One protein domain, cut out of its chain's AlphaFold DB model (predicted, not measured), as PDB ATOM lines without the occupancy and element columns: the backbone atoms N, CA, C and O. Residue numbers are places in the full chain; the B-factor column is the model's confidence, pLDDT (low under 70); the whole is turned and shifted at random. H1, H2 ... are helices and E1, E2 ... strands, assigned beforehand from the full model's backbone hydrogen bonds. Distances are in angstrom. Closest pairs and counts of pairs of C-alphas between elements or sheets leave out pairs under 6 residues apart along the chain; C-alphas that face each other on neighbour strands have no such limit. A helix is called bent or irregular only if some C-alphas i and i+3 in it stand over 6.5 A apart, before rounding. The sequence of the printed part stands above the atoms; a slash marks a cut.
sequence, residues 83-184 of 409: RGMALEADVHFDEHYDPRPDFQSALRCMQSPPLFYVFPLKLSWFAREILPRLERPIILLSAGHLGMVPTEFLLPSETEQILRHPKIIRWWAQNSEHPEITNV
ATOM      1  N   ARG A  83     -19.157  -1.759  -8.259       88.50
ATOM      2  CA  ARG A  83     -19.381  -2.187  -6.874       88.50
ATOM      3  C   ARG A  83     -20.832  -1.995  -6.447       88.50
ATOM      4  O   ARG A  83     -21.310  -2.787  -5.649       88.50
ATOM      5  N   GLY A  84     -21.551  -1.039  -7.034       91.50
ATOM      6  CA  GLY A  84     -23.001  -0.928  -6.873       91.50
ATOM      7  C   GLY A  84     -23.721  -2.172  -7.373       91.50
ATOM      8  O   GLY A  84     -24.576  -2.695  -6.673       91.50
ATOM      9  N   MET A  85     -23.317  -2.701  -8.535       93.88
ATOM     10  CA  MET A  85     -23.897  -3.948  -9.046       93.88
ATOM     11  C   MET A  85     -23.599  -5.143  -8.136       93.88
ATOM     12  O   MET A  85     -24.447  -6.010  -7.964       93.88
ATOM     13  N   ALA A  86     -22.414  -5.170  -7.520       90.62
ATOM     14  CA  ALA A  86     -22.053  -6.189  -6.538       90.62
ATOM     15  C   ALA A  86     -22.917  -6.112  -5.264       90.62
ATOM     16  O   ALA A  86     -23.323  -7.146  -4.743       90.62
ATOM     17  N   LEU A  87     -23.213  -4.898  -4.783       89.56
ATOM     18  CA  LEU A  87     -24.052  -4.656  -3.601       89.56
ATOM     19  C   LEU A  87     -25.529  -5.031  -3.820       89.56
ATOM     20  O   LEU A  87     -26.227  -5.323  -2.857       89.56
ATOM     21  N   GLU A  88     -25.991  -5.028  -5.070       92.25
ATOM     22  CA  GLU A  88     -27.351  -5.415  -5.484       92.25
ATOM     23  C   GLU A  88     -27.480  -6.918  -5.816       92.25
ATOM     24  O   GLU A  88     -28.573  -7.409  -6.125       92.25
ATOM     25  N   ALA A  89     -26.368  -7.660  -5.798       90.88
ATOM     26  CA  ALA A  89     -26.366  -9.097  -6.036       90.88
ATOM     27  C   ALA A  89     -26.880  -9.867  -4.811       90.88
ATOM     28  O   ALA A  89     -26.623  -9.506  -3.663       90.88
ATOM     29  N   ASP A  90     -27.570 -10.978  -5.063       89.19
ATOM     30  CA  ASP A  90     -28.163 -11.810  -4.013       89.19
ATOM     31  C   ASP A  90     -27.095 -12.628  -3.267       89.19
ATOM     32  O   ASP A  90     -27.207 -12.896  -2.069       89.19
ATOM     33  N   VAL A  91     -26.043 -13.028  -3.990       87.38
ATOM     34  CA  VAL A  91     -24.868 -13.731  -3.463       87.38
ATOM     35  C   VAL A  91     -23.609 -13.054  -3.991       87.38
ATOM     36  O   VAL A  91     -23.509 -12.752  -5.178       87.38
ATOM     37  N   HIS A  92     -22.638 -12.829  -3.106       85.12
ATOM     38  CA  HIS A  92     -21.466 -12.008  -3.388       85.12
ATOM     39  C   HIS A  92     -20.166 -12.712  -2.989       85.12
ATOM     40  O   HIS A  92     -19.933 -12.981  -1.810       85.12
ATOM     41  N   PHE A  93     -19.290 -12.954  -3.967       85.12
ATOM     42  CA  PHE A  93     -17.940 -13.477  -3.759       85.12
ATOM     43  C   PHE A  93     -16.893 -12.395  -4.076       85.12
ATOM     44  O   PHE A  93     -16.473 -12.253  -5.225       85.12
ATOM     45  N   ASP A  94     -16.450 -11.643  -3.060       78.06
ATOM     46  CA  ASP A  94     -15.520 -10.510  -3.229       78.06
ATOM     47  C   ASP A  94     -14.034 -10.878  -3.071       78.06
ATOM     48  O   ASP A  94     -13.696 -11.937  -2.554       78.06
ATOM     49  N   GLU A  95     -13.125  -9.963  -3.413       67.75
ATOM     50  CA  GLU A  95     -11.670 -10.059  -3.235       67.75
ATOM     51  C   GLU A  95     -11.222 -10.286  -1.780       67.75
ATOM     52  O   GLU A  95     -10.260 -11.012  -1.527       67.75
ATOM     53  N   HIS A  96     -11.908  -9.662  -0.816       55.44
ATOM     54  CA  HIS A  96     -11.522  -9.641   0.604       55.44
ATOM     55  C   HIS A  96     -12.559 -10.284   1.518       55.44
ATOM     56  O   HIS A  96     -12.270 -10.547   2.685       55.44
ATOM     57  N   TYR A  97     -13.760 -10.519   0.999       49.00
ATOM     58  CA  TYR A  97     -14.905 -10.939   1.779       49.00
ATOM     59  C   TYR A  97     -15.509 -12.201   1.167       49.00
ATOM     60  O   TYR A  97     -15.790 -12.275  -0.031       49.00
ATOM     61  N   ASP A  98     -15.655 -13.212   2.011       53.53
ATOM     62  CA  ASP A  98     -16.370 -14.452   1.738       53.53
ATOM     63  C   ASP A  98     -17.509 -14.550   2.764       53.53
ATOM     64  O   ASP A  98     -17.335 -15.155   3.830       53.53
ATOM     65  N   PRO A  99     -18.638 -13.836   2.570       47.06
ATOM     66  CA  PRO A  99     -19.715 -13.917   3.529       47.06
ATOM     67  C   PRO A  99     -20.501 -15.211   3.377       47.06
ATOM     68  O   PRO A  99     -21.427 -15.323   2.583       47.06
ATOM     69  N   ARG A 100     -20.222 -16.047   4.371       53.72
ATOM     70  CA  ARG A 100     -21.138 -16.844   5.191       53.72
ATOM     71  C   ARG A 100     -21.249 -18.333   4.838       53.72
ATOM     72  O   ARG A 100     -21.454 -18.699   3.684       53.72
ATOM     73  N   PRO A 101     -21.145 -19.202   5.868       50.59
ATOM     74  CA  PRO A 101     -21.307 -20.635   5.706       50.59
ATOM     75  C   PRO A 101     -22.736 -20.919   5.238       50.59
ATOM     76  O   PRO A 101     -23.697 -20.477   5.859       50.59
ATOM     77  N   ASP A 102     -22.828 -21.668   4.143       62.78
ATOM     78  CA  ASP A 102     -24.043 -22.165   3.492       62.78
ATOM     79  C   ASP A 102     -24.865 -21.165   2.650       62.78
ATOM     80  O   ASP A 102     -26.027 -20.865   2.935       62.78
ATOM     81  N   PHE A 103     -24.295 -20.729   1.519       72.56
ATOM     82  CA  PHE A 103     -25.051 -20.030   0.472       72.56
ATOM     83  C   PHE A 103     -26.275 -20.835  -0.016       72.56
ATOM     84  O   PHE A 103     -27.254 -20.228  -0.442       72.56
ATOM     85  N   GLN A 104     -26.286 -22.173   0.099       71.31
ATOM     86  CA  GLN A 104     -27.424 -22.998  -0.335       71.31
ATOM     87  C   GLN A 104     -28.672 -22.730   0.508       71.31
ATOM     88  O   GLN A 104     -29.783 -22.684  -0.019       71.31
ATOM     89  N   SER A 105     -28.513 -22.491   1.812       68.88
ATOM     90  CA  SER A 105     -29.638 -22.092   2.666       68.88
ATOM     91  C   SER A 105     -30.247 -20.759   2.235       68.88
ATOM     92  O   SER A 105     -31.470 -20.649   2.185       68.88
ATOM     93  N   ALA A 106     -29.425 -19.774   1.860       66.06
ATOM     94  CA  ALA A 106     -29.916 -18.493   1.345       66.06
ATOM     95  C   ALA A 106     -30.634 -18.656  -0.008       66.06
ATOM     96  O   ALA A 106     -31.664 -18.026  -0.248       66.06
ATOM     97  N   LEU A 107     -30.139 -19.558  -0.861       72.31
ATOM     98  CA  LEU A 107     -30.709 -19.861  -2.174       72.31
ATOM     99  C   LEU A 107     -32.110 -20.484  -2.131       72.31
ATOM    100  O   LEU A 107     -32.919 -20.243  -3.033       72.31
ATOM    101  N   ARG A 108     -32.398 -21.312  -1.118       71.25
ATOM    102  CA  ARG A 108     -33.677 -22.037  -1.000       71.25
ATOM    103  C   ARG A 108     -34.879 -21.116  -0.786       71.25
ATOM    104  O   ARG A 108     -35.984 -21.474  -1.175       71.25
ATOM    105  N   CYS A 109     -34.669 -19.927  -0.225       70.81
ATOM    106  CA  CYS A 109     -35.748 -18.989   0.092       70.81
ATOM    107  C   CYS A 109     -36.083 -18.004  -1.046       70.81
ATOM    108  O   CYS A 109     -37.024 -17.225  -0.913       70.81
ATOM    109  N   MET A 110     -35.331 -18.006  -2.155       77.88
ATOM    110  CA  MET A 110     -35.487 -17.027  -3.240       77.88
ATOM    111  C   MET A 110     -36.456 -17.504  -4.330       77.88
ATOM    112  O   MET A 110     -36.330 -18.618  -4.843       77.88
ATOM    113  N   GLN A 111     -37.398 -16.644  -4.728       71.62
ATOM    114  CA  GLN A 111     -38.427 -16.974  -5.725       71.62
ATOM    115  C   GLN A 111     -37.924 -16.868  -7.175       71.62
ATOM    116  O   GLN A 111     -38.250 -17.720  -7.996       71.62
ATOM    117  N   SER A 112     -37.088 -15.879  -7.489       83.94
ATOM    118  CA  SER A 112     -36.457 -15.704  -8.806       83.94
ATOM    119  C   SER A 112     -35.059 -16.331  -8.851       83.94
ATOM    120  O   SER A 112     -34.453 -16.538  -7.794       83.94
ATOM    121  N   PRO A 113     -34.504 -16.638 -10.041       89.88
ATOM    122  CA  PRO A 113     -33.089 -16.961 -10.164       89.88
ATOM    123  C   PRO A 113     -32.225 -15.882  -9.491       89.88
ATOM    124  O   PRO A 113     -32.441 -14.691  -9.732       89.88
ATOM    125  N   PRO A 114     -31.294 -16.276  -8.613       91.81
ATOM    126  CA  PRO A 114     -30.457 -15.341  -7.884       91.81
ATOM    127  C   PRO A 114     -29.355 -14.782  -8.789       91.81
ATOM    128  O   PRO A 114     -28.796 -15.496  -9.628       91.81
ATOM    129  N   LEU A 115     -29.010 -13.518  -8.570       93.62
ATOM    130  CA  LEU A 115     -27.855 -12.862  -9.164       93.62
ATOM    131  C   LEU A 115     -26.614 -13.152  -8.313       93.62
ATOM    132  O   LEU A 115     -26.523 -12.733  -7.158       93.62
ATOM    133  N   PHE A 116     -25.662 -13.877  -8.890       93.50
ATOM    134  CA  PHE A 116     -24.395 -14.244  -8.270       93.50
ATOM    135  C   PHE A 116     -23.306 -13.316  -8.774       93.50
ATOM    136  O   PHE A 116     -22.883 -13.419  -9.922       93.50
ATOM    137  N   TYR A 117     -22.804 -12.449  -7.906       94.06
ATOM    138  CA  TYR A 117     -21.591 -11.708  -8.195       94.06
ATOM    139  C   TYR A 117     -20.362 -12.540  -7.833       94.06
ATOM    140  O   TYR A 117     -20.201 -12.975  -6.690       94.06
ATOM    141  N   VAL A 118     -19.451 -12.686  -8.792       93.88
ATOM    142  CA  VAL A 118     -18.129 -13.282  -8.598       93.88
ATOM    143  C   VAL A 118     -17.074 -12.276  -9.032       93.88
ATOM    144  O   VAL A 118     -16.974 -11.933 -10.210       93.88
ATOM    145  N   PHE A 119     -16.254 -11.822  -8.086       91.88
ATOM    146  CA  PHE A 119     -15.108 -10.983  -8.412       91.88
ATOM    147  C   PHE A 119     -14.153 -11.741  -9.355       91.88
ATOM    148  O   PHE A 119     -13.853 -12.903  -9.076       91.88
ATOM    149  N   PRO A 120     -13.625 -11.125 -10.432       91.19
ATOM    150  CA  PRO A 120     -12.876 -11.840 -11.467       91.19
ATOM    151  C   PRO A 120     -11.725 -12.730 -10.969       91.19
ATOM    152  O   PRO A 120     -11.589 -13.858 -11.433       91.19
ATOM    153  N   LEU A 121     -10.965 -12.317  -9.945       87.19
ATOM    154  CA  LEU A 121      -9.893 -13.151  -9.364       87.19
ATOM    155  C   LEU A 121     -10.390 -14.438  -8.670       87.19
ATOM    156  O   LEU A 121      -9.588 -15.316  -8.362       87.19
ATOM    157  N   LYS A 122     -11.694 -14.558  -8.404       89.00
ATOM    158  CA  LYS A 122     -12.337 -15.746  -7.828       89.00
ATOM    159  C   LYS A 122     -13.021 -16.628  -8.872       89.00
ATOM    160  O   LYS A 122     -13.562 -17.661  -8.492       89.00
ATOM    161  N   LEU A 123     -12.987 -16.283 -10.161       93.56
ATOM    162  CA  LEU A 123     -13.687 -17.048 -11.198       93.56
ATOM    163  C   LEU A 123     -13.200 -18.496 -11.320       93.56
ATOM    164  O   LEU A 123     -14.024 -19.406 -11.356       93.56
ATOM    165  N   SER A 124     -11.884 -18.730 -11.317       92.69
ATOM    166  CA  SER A 124     -11.334 -20.097 -11.379       92.69
ATOM    167  C   SER A 124     -11.740 -20.925 -10.152       92.69
ATOM    168  O   SER A 124     -12.164 -22.074 -10.274       92.69
ATOM    169  N   TRP A 125     -11.714 -20.319  -8.961       91.62
ATOM    170  CA  TRP A 125     -12.227 -20.956  -7.746       91.62
ATOM    171  C   TRP A 125     -13.730 -21.244  -7.842       91.62
ATOM    172  O   TRP A 125     -14.161 -22.345  -7.517       91.62
ATOM    173  N   PHE A 126     -14.527 -20.297  -8.338       93.38
ATOM    174  CA  PHE A 126     -15.962 -20.480  -8.532       93.38
ATOM    175  C   PHE A 126     -16.251 -21.665  -9.464       93.38
ATOM    176  O   PHE A 126     -17.063 -22.517  -9.111       93.38
ATOM    177  N   ALA A 127     -15.547 -21.771 -10.597       95.44
ATOM    178  CA  ALA A 127     -15.704 -22.869 -11.554       95.44
ATOM    179  C   ALA A 127     -15.408 -24.252 -10.942       95.44
ATOM    180  O   ALA A 127     -16.074 -25.236 -11.264       95.44
ATOM    181  N   ARG A 128     -14.425 -24.331 -10.037       93.12
ATOM    182  CA  ARG A 128     -13.980 -25.593  -9.425       93.12
ATOM    183  C   ARG A 128     -14.782 -25.973  -8.186       93.12
ATOM    184  O   ARG A 128     -15.140 -27.133  -8.022       93.12
ATOM    185  N   GLU A 129     -15.074 -25.000  -7.331       89.81
ATOM    186  CA  GLU A 129     -15.562 -25.255  -5.975       89.81
ATOM    187  C   GLU A 129     -17.049 -24.951  -5.800       89.81
ATOM    188  O   GLU A 129     -17.704 -25.583  -4.974       89.81
ATOM    189  N   ILE A 130     -17.600 -23.989  -6.547       90.88
ATOM    190  CA  ILE A 130     -18.986 -23.528  -6.368       90.88
ATOM    191  C   ILE A 130     -19.894 -24.058  -7.469       90.88
ATOM    192  O   ILE A 130     -20.952 -24.612  -7.169       90.88
ATOM    193  N   LEU A 131     -19.470 -23.939  -8.727       93.88
ATOM    194  CA  LEU A 131     -20.242 -24.334  -9.901       93.88
ATOM    195  C   LEU A 131     -20.761 -25.786  -9.810       93.88
ATOM    196  O   LEU A 131     -21.968 -25.966  -9.986       93.88
ATOM    197  N   PRO A 132     -19.954 -26.804  -9.419       93.44
ATOM    198  CA  PRO A 132     -20.435 -28.187  -9.311       93.44
ATOM    199  C   PRO A 132     -21.456 -28.408  -8.189       93.44
ATOM    200  O   PRO A 132     -22.170 -29.407  -8.180       93.44
ATOM    201  N   ARG A 133     -21.511 -27.493  -7.215       89.69
ATOM    202  CA  ARG A 133     -22.378 -27.591  -6.037       89.69
ATOM    203  C   ARG A 133     -23.678 -26.820  -6.206       89.69
ATOM    204  O   ARG A 133     -24.544 -26.968  -5.353       89.69
ATOM    205  N   LEU A 134     -23.841 -25.999  -7.246       89.81
ATOM    206  CA  LEU A 134     -25.068 -25.224  -7.441       89.81
ATOM    207  C   LEU A 134     -26.286 -26.149  -7.414       89.81
ATOM    208  O   LEU A 134     -26.345 -27.114  -8.170       89.81
ATOM    209  N   GLU A 135     -27.275 -25.861  -6.568       87.50
ATOM    210  CA  GLU A 135     -28.500 -26.669  -6.469       87.50
ATOM    211  C   GLU A 135     -29.548 -26.240  -7.508       87.50
ATOM    212  O   GLU A 135     -30.263 -27.089  -8.040       87.50
ATOM    213  N   ARG A 136     -29.548 -24.965  -7.913       89.19
ATOM    214  CA  ARG A 136     -30.532 -24.341  -8.816       89.19
ATOM    215  C   ARG A 136     -29.875 -23.438  -9.874       89.19
ATOM    216  O   ARG A 136     -28.722 -23.054  -9.677       89.19
ATOM    217  N   PRO A 137     -30.589 -23.082 -10.959       93.56
ATOM    218  CA  PRO A 137     -30.135 -22.084 -11.925       93.56
ATOM    219  C   PRO A 137     -29.892 -20.700 -11.304       93.56
ATOM    220  O   PRO A 137     -30.632 -20.291 -10.404       93.56
ATOM    221  N   ILE A 138     -28.877 -19.991 -11.806       94.50
ATOM    222  CA  ILE A 138     -28.439 -18.658 -11.370       94.50
ATOM    223  C   ILE A 138     -28.126 -17.754 -12.571       94.50
ATOM    224  O   ILE A 138     -27.867 -18.238 -13.676       94.50
ATOM    225  N   ILE A 139     -28.071 -16.446 -12.329       96.94
ATOM    226  CA  ILE A 139     -27.489 -15.457 -13.245       96.94
ATOM    227  C   ILE A 139     -26.097 -15.103 -12.711       96.94
ATOM    228  O   ILE A 139     -25.968 -14.743 -11.543       96.94
ATOM    229  N   LEU A 140     -25.054 -15.211 -13.536       97.75
ATOM    230  CA  LEU A 140     -23.675 -14.919 -13.135       97.75
ATOM    231  C   LEU A 140     -23.282 -13.498 -13.552       97.75
ATOM    232  O   LEU A 140     -23.433 -13.133 -14.714       97.75
ATOM    233  N   LEU A 141     -22.727 -12.728 -12.619       97.62
ATOM    234  CA  LEU A 141     -22.157 -11.402 -12.830       97.62
ATOM    235  C   LEU A 141     -20.671 -11.397 -12.446       97.62
ATOM    236  O   LEU A 141     -20.308 -11.763 -11.330       97.62
ATOM    237  N   SER A 142     -19.807 -10.937 -13.346       96.75
ATOM    238  CA  SER A 142     -18.360 -10.845 -13.124       96.75
ATOM    239  C   SER A 142     -17.828  -9.462 -13.482       96.75
ATOM    240  O   SER A 142     -17.541  -9.162 -14.638       96.75
ATOM    241  N   ALA A 143     -17.693  -8.598 -12.478       92.50
ATOM    242  CA  ALA A 143     -17.279  -7.207 -12.654       92.50
ATOM    243  C   ALA A 143     -16.353  -6.747 -11.517       92.50
ATOM    244  O   ALA A 143     -16.107  -7.477 -10.562       92.50
ATOM    245  N   GLY A 144     -15.826  -5.524 -11.620       85.12
ATOM    246  CA  GLY A 144     -15.055  -4.900 -10.539       85.12
ATOM    247  C   GLY A 144     -13.537  -5.033 -10.647       85.12
ATOM    248  O   GLY A 144     -12.836  -4.469  -9.812       85.12
ATOM    249  N   HIS A 145     -13.019  -5.714 -11.675       84.19
ATOM    250  CA  HIS A 145     -11.587  -5.761 -11.973       84.19
ATOM    251  C   HIS A 145     -11.280  -5.068 -13.299       84.19
ATOM    252  O   HIS A 145     -12.079  -5.073 -14.225       84.19
ATOM    253  N   LEU A 146     -10.067  -4.539 -13.412       76.25
ATOM    254  CA  LEU A 146      -9.575  -3.842 -14.597       76.25
ATOM    255  C   LEU A 146      -9.295  -4.739 -15.817       76.25
ATOM    256  O   LEU A 146      -8.933  -4.218 -16.863       76.25
ATOM    257  N   GLY A 147      -9.382  -6.059 -15.666       79.12
ATOM    258  CA  GLY A 147      -8.918  -7.025 -16.667       79.12
ATOM    259  C   GLY A 147     -10.054  -7.543 -17.539       79.12
ATOM    260  O   GLY A 147     -11.214  -7.194 -17.308       79.12
ATOM    261  N   MET A 148      -9.721  -8.386 -18.513       87.00
ATOM    262  CA  MET A 148     -10.695  -8.974 -19.438       87.00
ATOM    263  C   MET A 148     -11.284 -10.291 -18.943       87.00
ATOM    264  O   MET A 148     -10.561 -11.262 -18.704       87.00
ATOM    265  N   VAL A 149     -12.610 -10.359 -18.860       92.19
ATOM    266  CA  VAL A 149     -13.326 -11.594 -18.524       92.19
ATOM    267  C   VAL A 149     -13.771 -12.283 -19.819       92.19
ATOM    268  O   VAL A 149     -14.415 -11.639 -20.636       92.19
ATOM    269  N   PRO A 150     -13.488 -13.575 -20.049       93.94
ATOM    270  CA  PRO A 150     -12.903 -14.537 -19.117       93.94
ATOM    271  C   PRO A 150     -11.383 -14.704 -19.270       93.94
ATOM    272  O   PRO A 150     -10.741 -15.238 -18.370       93.94
ATOM    273  N   THR A 151     -10.807 -14.237 -20.380       89.19
ATOM    274  CA  THR A 151      -9.484 -14.636 -20.888       89.19
ATOM    275  C   THR A 151      -8.318 -14.393 -19.927       89.19
ATOM    276  O   THR A 151      -7.351 -15.147 -19.947       89.19
ATOM    277  N   GLU A 152      -8.382 -13.369 -19.072       85.44
ATOM    278  CA  GLU A 152      -7.308 -13.084 -18.105       85.44
ATOM    279  C   GLU A 152      -7.468 -13.817 -16.765       85.44
ATOM    280  O   GLU A 152      -6.551 -13.802 -15.946       85.44
ATOM    281  N   PHE A 153      -8.617 -14.455 -16.521       88.94
ATOM    282  CA  PHE A 153      -8.964 -15.023 -15.212       88.94
ATOM    283  C   PHE A 153      -9.243 -16.524 -15.233       88.94
ATOM    284  O   PHE A 153      -9.291 -17.146 -14.170       88.94
ATOM    285  N   LEU A 154      -9.463 -17.096 -16.415       92.69
ATOM    286  CA  LEU A 154      -9.897 -18.475 -16.589       92.69
ATOM    287  C   LEU A 154      -9.114 -19.171 -17.693       92.69
ATOM    288  O   LEU A 154      -8.794 -18.587 -18.729       92.69
ATOM    289  N   LEU A 155      -8.879 -20.465 -17.494       94.25
ATOM    290  CA  LEU A 155      -8.465 -21.345 -18.579       94.25
ATOM    291  C   LEU A 155      -9.618 -21.516 -19.587       94.25
ATOM    292  O   LEU A 155     -10.791 -21.442 -19.198       94.25
ATOM    293  N   PRO A 156      -9.329 -21.835 -20.863       95.25
ATOM    294  CA  PRO A 156     -10.373 -22.132 -21.844       95.25
ATOM    295  C   PRO A 156     -11.327 -23.246 -21.390       95.25
ATOM    296  O   PRO A 156     -12.534 -23.140 -21.581       95.25
ATOM    297  N   SER A 157     -10.808 -24.277 -20.713       96.31
ATOM    298  CA  SER A 157     -11.623 -25.368 -20.169       96.31
ATOM    299  C   SER A 157     -12.576 -24.914 -19.063       96.31
ATOM    300  O   SER A 157     -13.707 -25.381 -19.012       96.31
ATOM    301  N   GLU A 158     -12.148 -23.997 -18.192       97.25
ATOM    302  CA  GLU A 158     -12.997 -23.443 -17.128       97.25
ATOM    303  C   GLU A 158     -14.043 -22.478 -17.698       97.25
ATOM    304  O   GLU A 158     -15.179 -22.442 -17.233       97.25
ATOM    305  N   THR A 159     -13.673 -21.724 -18.736       97.62
ATOM    306  CA  THR A 159     -14.599 -20.854 -19.473       97.62
ATOM    307  C   THR A 159     -15.727 -21.678 -20.087       97.62
ATOM    308  O   THR A 159     -16.898 -21.389 -19.846       97.62
ATOM    309  N   GLU A 160     -15.381 -22.751 -20.805       97.69
ATOM    310  CA  GLU A 160     -16.363 -23.664 -21.399       97.69
ATOM    311  C   GLU A 160     -17.207 -24.357 -20.322       97.69
ATOM    312  O   GLU A 160     -18.423 -24.478 -20.461       97.69
ATOM    313  N   GLN A 161     -16.580 -24.746 -19.205       97.56
ATOM    314  CA  GLN A 161     -17.282 -25.334 -18.069       97.56
ATOM    315  C   GLN A 161     -18.381 -24.405 -17.542       97.56
ATOM    316  O   GLN A 161     -19.477 -24.888 -17.278       97.56
ATOM    317  N   ILE A 162     -18.118 -23.099 -17.393       98.31
ATOM    318  CA  ILE A 162     -19.127 -22.126 -16.943       98.31
ATOM    319  C   ILE A 162     -20.201 -21.925 -18.019       98.31
ATOM    320  O   ILE A 162     -21.386 -22.032 -17.710       98.31
ATOM    321  N   LEU A 163     -19.802 -21.657 -19.269       97.88
ATOM    322  CA  LEU A 163     -20.724 -21.326 -20.365       97.88
ATOM    323  C   LEU A 163     -21.717 -22.446 -20.677       97.88
ATOM    324  O   LEU A 163     -22.864 -22.176 -21.024       97.88
ATOM    325  N   ARG A 164     -21.292 -23.706 -20.555       97.50
ATOM    326  CA  ARG A 164     -22.138 -24.873 -20.843       97.50
ATOM    327  C   ARG A 164     -22.837 -25.437 -19.618       97.50
ATOM    328  O   ARG A 164     -23.568 -26.421 -19.737       97.50
ATOM    329  N   HIS A 165     -22.617 -24.866 -18.437       98.00
ATOM    330  CA  HIS A 165     -23.208 -25.413 -17.230       98.00
ATOM    331  C   HIS A 165     -24.733 -25.207 -17.237       98.00
ATOM    332  O   HIS A 165     -25.191 -24.067 -17.305       98.00
ATOM    333  N   PRO A 166     -25.554 -26.259 -17.046       96.56
ATOM    334  CA  PRO A 166     -27.015 -26.170 -17.174       96.56
ATOM    335  C   PRO A 166     -27.688 -25.283 -16.113       96.56
ATOM    336  O   PRO A 166     -28.884 -25.019 -16.189       96.56
ATOM    337  N   LYS A 167     -26.938 -24.856 -15.087       95.75
ATOM    338  CA  LYS A 167     -27.411 -23.947 -14.029       95.75
ATOM    339  C   LYS A 167     -26.917 -22.507 -14.195       95.75
ATOM    340  O   LYS A 167     -27.207 -21.686 -13.335       95.75
ATOM    341  N   ILE A 168     -26.180 -22.192 -15.257       97.19
ATOM    342  CA  ILE A 168     -25.853 -20.812 -15.618       97.19
ATOM    343  C   ILE A 168     -26.859 -20.383 -16.681       97.19
ATOM    344  O   ILE A 168     -26.826 -20.872 -17.801       97.19
ATOM    345  N   ILE A 169     -27.783 -19.504 -16.298       96.25
ATOM    346  CA  ILE A 169     -28.805 -18.966 -17.206       96.25
ATOM    347  C   ILE A 169     -28.144 -18.007 -18.197       96.25
ATOM    348  O   ILE A 169     -28.260 -18.144 -19.410       96.25
ATOM    349  N   ARG A 170     -27.400 -17.045 -17.649       96.88
ATOM    350  CA  ARG A 170     -26.691 -16.016 -18.401       96.88
ATOM    351  C   ARG A 170     -25.439 -15.610 -17.647       96.88
ATOM    352  O   ARG A 170     -25.431 -15.594 -16.411       96.88
ATOM    353  N   TRP A 171     -24.406 -15.250 -18.398       98.06
ATOM    354  CA  TRP A 171     -23.187 -14.670 -17.859       98.06
ATOM    355  C   TRP A 171     -23.028 -13.228 -18.335       98.06
ATOM    356  O   TRP A 171     -22.877 -12.950 -19.525       98.06
ATOM    357  N   TRP A 172     -23.068 -12.325 -17.367       97.94
ATOM    358  CA  TRP A 172     -22.794 -10.907 -17.498       97.94
ATOM    359  C   TRP A 172     -21.382 -10.621 -17.006       97.94
ATOM    360  O   TRP A 172     -21.020 -11.011 -15.894       97.94
ATOM    361  N   ALA A 173     -20.572  -9.930 -17.798       96.94
ATOM    362  CA  ALA A 173     -19.223  -9.587 -17.377       96.94
ATOM    363  C   ALA A 173     -18.769  -8.228 -17.887       96.94
ATOM    364  O   ALA A 173     -19.258  -7.709 -18.879       96.94
ATOM    365  N   GLN A 174     -17.815  -7.637 -17.187       93.81
ATOM    366  CA  GLN A 174     -17.134  -6.445 -17.663       93.81
ATOM    367  C   GLN A 174     -15.959  -6.828 -18.568       93.81
ATOM    368  O   GLN A 174     -15.269  -7.810 -18.292       93.81
ATOM    369  N   ASN A 175     -15.672  -5.999 -19.579       92.56
ATOM    370  CA  ASN A 175     -14.513  -6.152 -20.468       92.56
ATOM    371  C   ASN A 175     -14.450  -7.534 -21.142       92.56
ATOM    372  O   ASN A 175     -13.387  -8.158 -21.155       92.56
ATOM    373  N   SER A 176     -15.577  -8.029 -21.655       94.31
ATOM    374  CA  SER A 176     -15.618  -9.311 -22.346       94.31
ATOM    375  C   SER A 176     -15.520  -9.168 -23.853       94.31
ATOM    376  O   SER A 176     -16.224  -8.376 -24.472       94.31
ATOM    377  N   GLU A 177     -14.650  -9.989 -24.435       92.12
ATOM    378  CA  GLU A 177     -14.542 -10.182 -25.884       92.12
ATOM    379  C   GLU A 177     -15.245 -11.481 -26.331       92.12
ATOM    380  O   GLU A 177     -15.225 -11.826 -27.512       92.12
ATOM    381  N   HIS A 178     -15.846 -12.231 -25.398       94.88
ATOM    382  CA  HIS A 178     -16.471 -13.516 -25.696       94.88
ATOM    383  C   HIS A 178     -17.928 -13.323 -26.156       94.88
ATOM    384  O   HIS A 178     -18.719 -12.764 -25.400       94.88
ATOM    385  N   PRO A 179     -18.342 -13.847 -27.327       93.69
ATOM    386  CA  PRO A 179     -19.654 -13.549 -27.918       93.69
ATOM    387  C   PRO A 179     -20.852 -14.084 -27.114       93.69
ATOM    388  O   PRO A 179     -21.962 -13.575 -27.239       93.69
ATOM    389  N   GLU A 180     -20.648 -15.120 -26.297       95.25
ATOM    390  CA  GLU A 180     -21.700 -15.689 -25.435       95.25
ATOM    391  C   GLU A 180     -21.821 -14.993 -24.067       95.25
ATOM    392  O   GLU A 180     -22.744 -15.288 -23.307       95.25
ATOM    393  N   ILE A 181     -20.909 -14.071 -23.743       96.94
ATOM    394  CA  ILE A 181     -20.933 -13.298 -22.498       96.94
ATOM    395  C   ILE A 181     -21.472 -11.907 -22.816       96.94
ATOM    396  O   ILE A 181     -21.029 -11.258 -23.757       96.94
ATOM    397  N   THR A 182     -22.441 -11.438 -22.030       97.00
ATOM    398  CA  THR A 182     -23.009 -10.095 -22.240       97.00
ATOM    399  C   THR A 182     -22.224  -9.075 -21.455       97.00
ATOM    400  O   THR A 182     -21.978  -9.273 -20.259       97.00
ATOM    401  N   ASN A 183     -21.862  -7.972 -22.097       96.56
ATOM    402  CA  ASN A 183     -21.102  -6.952 -21.410       96.56
ATOM    403  C   ASN A 183     -21.972  -6.132 -20.442       96.56
ATOM    404  O   ASN A 183     -23.124  -5.792 -20.721       96.56
ATOM    405  N   VAL A 184     -21.389  -5.789 -19.292       96.69
ATOM    406  CA  VAL A 184     -21.921  -4.807 -18.336       96.69
ATOM    407  C   VAL A 184     -20.952  -3.640 -18.171       96.69
ATOM    408  O   VAL A 184     -19.735  -3.824 -18.281       96.69
TER     409      VAL A 184
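AT A GLANCE: This is residues 83 to 184 of the 409 residues of an uncharacterized protein of Chromera velia CCMP2878 (UniProt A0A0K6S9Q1). A twisted wall of four parallel strands has the long helix H3 on one face and small H1 on the other; H4 packs on H3 near the E4 edge, and H2 sits out by the E1 edge. The printed part has 102 residues with four named helices and four named strands, in the order H1 E1 H2 E2 H3 E3 H4 E4. The sheet runs E1, E2, E3, E4; the class is mixed, helices and strands. The whole is compact, with a radius of gyration of the C-alphas of 12.5 A and spans of 35 by 27 by 21 A.

HOW THE PARTS SIT: H1, residues 83 to 87, is on the sheet at a height of 9.1 A, only just over E2, residues 115 to 118, with 3 C-alphas falling on it; the closest C-alphas, of Ala 86 and Tyr 117, are 5.8 A apart. E1, residues 91 to 93, is an edge strand beside E2, with N 93 and O 117 at 2.9 A. H2, residues 103 to 108, only grazes the sheet. H3, residues 120 to 133, is on the opposite face from H1, at a height of 7.2 A. E3, residues 138 to 142, is parallel to E2, with N 118 and O 141 at 2.8 A. H4, residues 156 to 163, touches H3 at a steep tilt of 63 degrees, the same way; their closest C-alphas, of Ala 127 and Glu 158, are 6.2 A apart. E4, residues 168 to 173, is the other edge strand, with its O 172 and N 142 of E3 at 2.8 A. E1, H2, E2, then E2, H3, E3, then E3, H4, E4 are strand-helix-strand units, parallel neighbour strands with a helix between, each with a right-handed crossover. Every O i to N i+4 pair is within hydrogen-bond range in H1, H2 and H4, and 5 of 10 in H3.

IN THESE COORDINATES: H1 begins at C-alpha 83 (-19.381, -2.187, -6.874) and is 6.2 A long; E1 is 6.9 A, H2 9.0 A and E2 9.8 A. H3 is 19.2 A long and irregular, C-alphas 121 and 124 being 7.4 A apart. E3 is 12.9 A, H4 10.5 A, and E4 13.2 A, ending at C-alpha 173 (-19.223, -9.587, -17.377).

THE WHOLE: The C-alphas farthest apart, of Cys 109 and Glu 177, are 34.7 A apart. The printed part has no cut, and the link from E3 to H4, 13 residues, is long. The model's pLDDT is under 70 at residues 95 to 102 and 105 to 106.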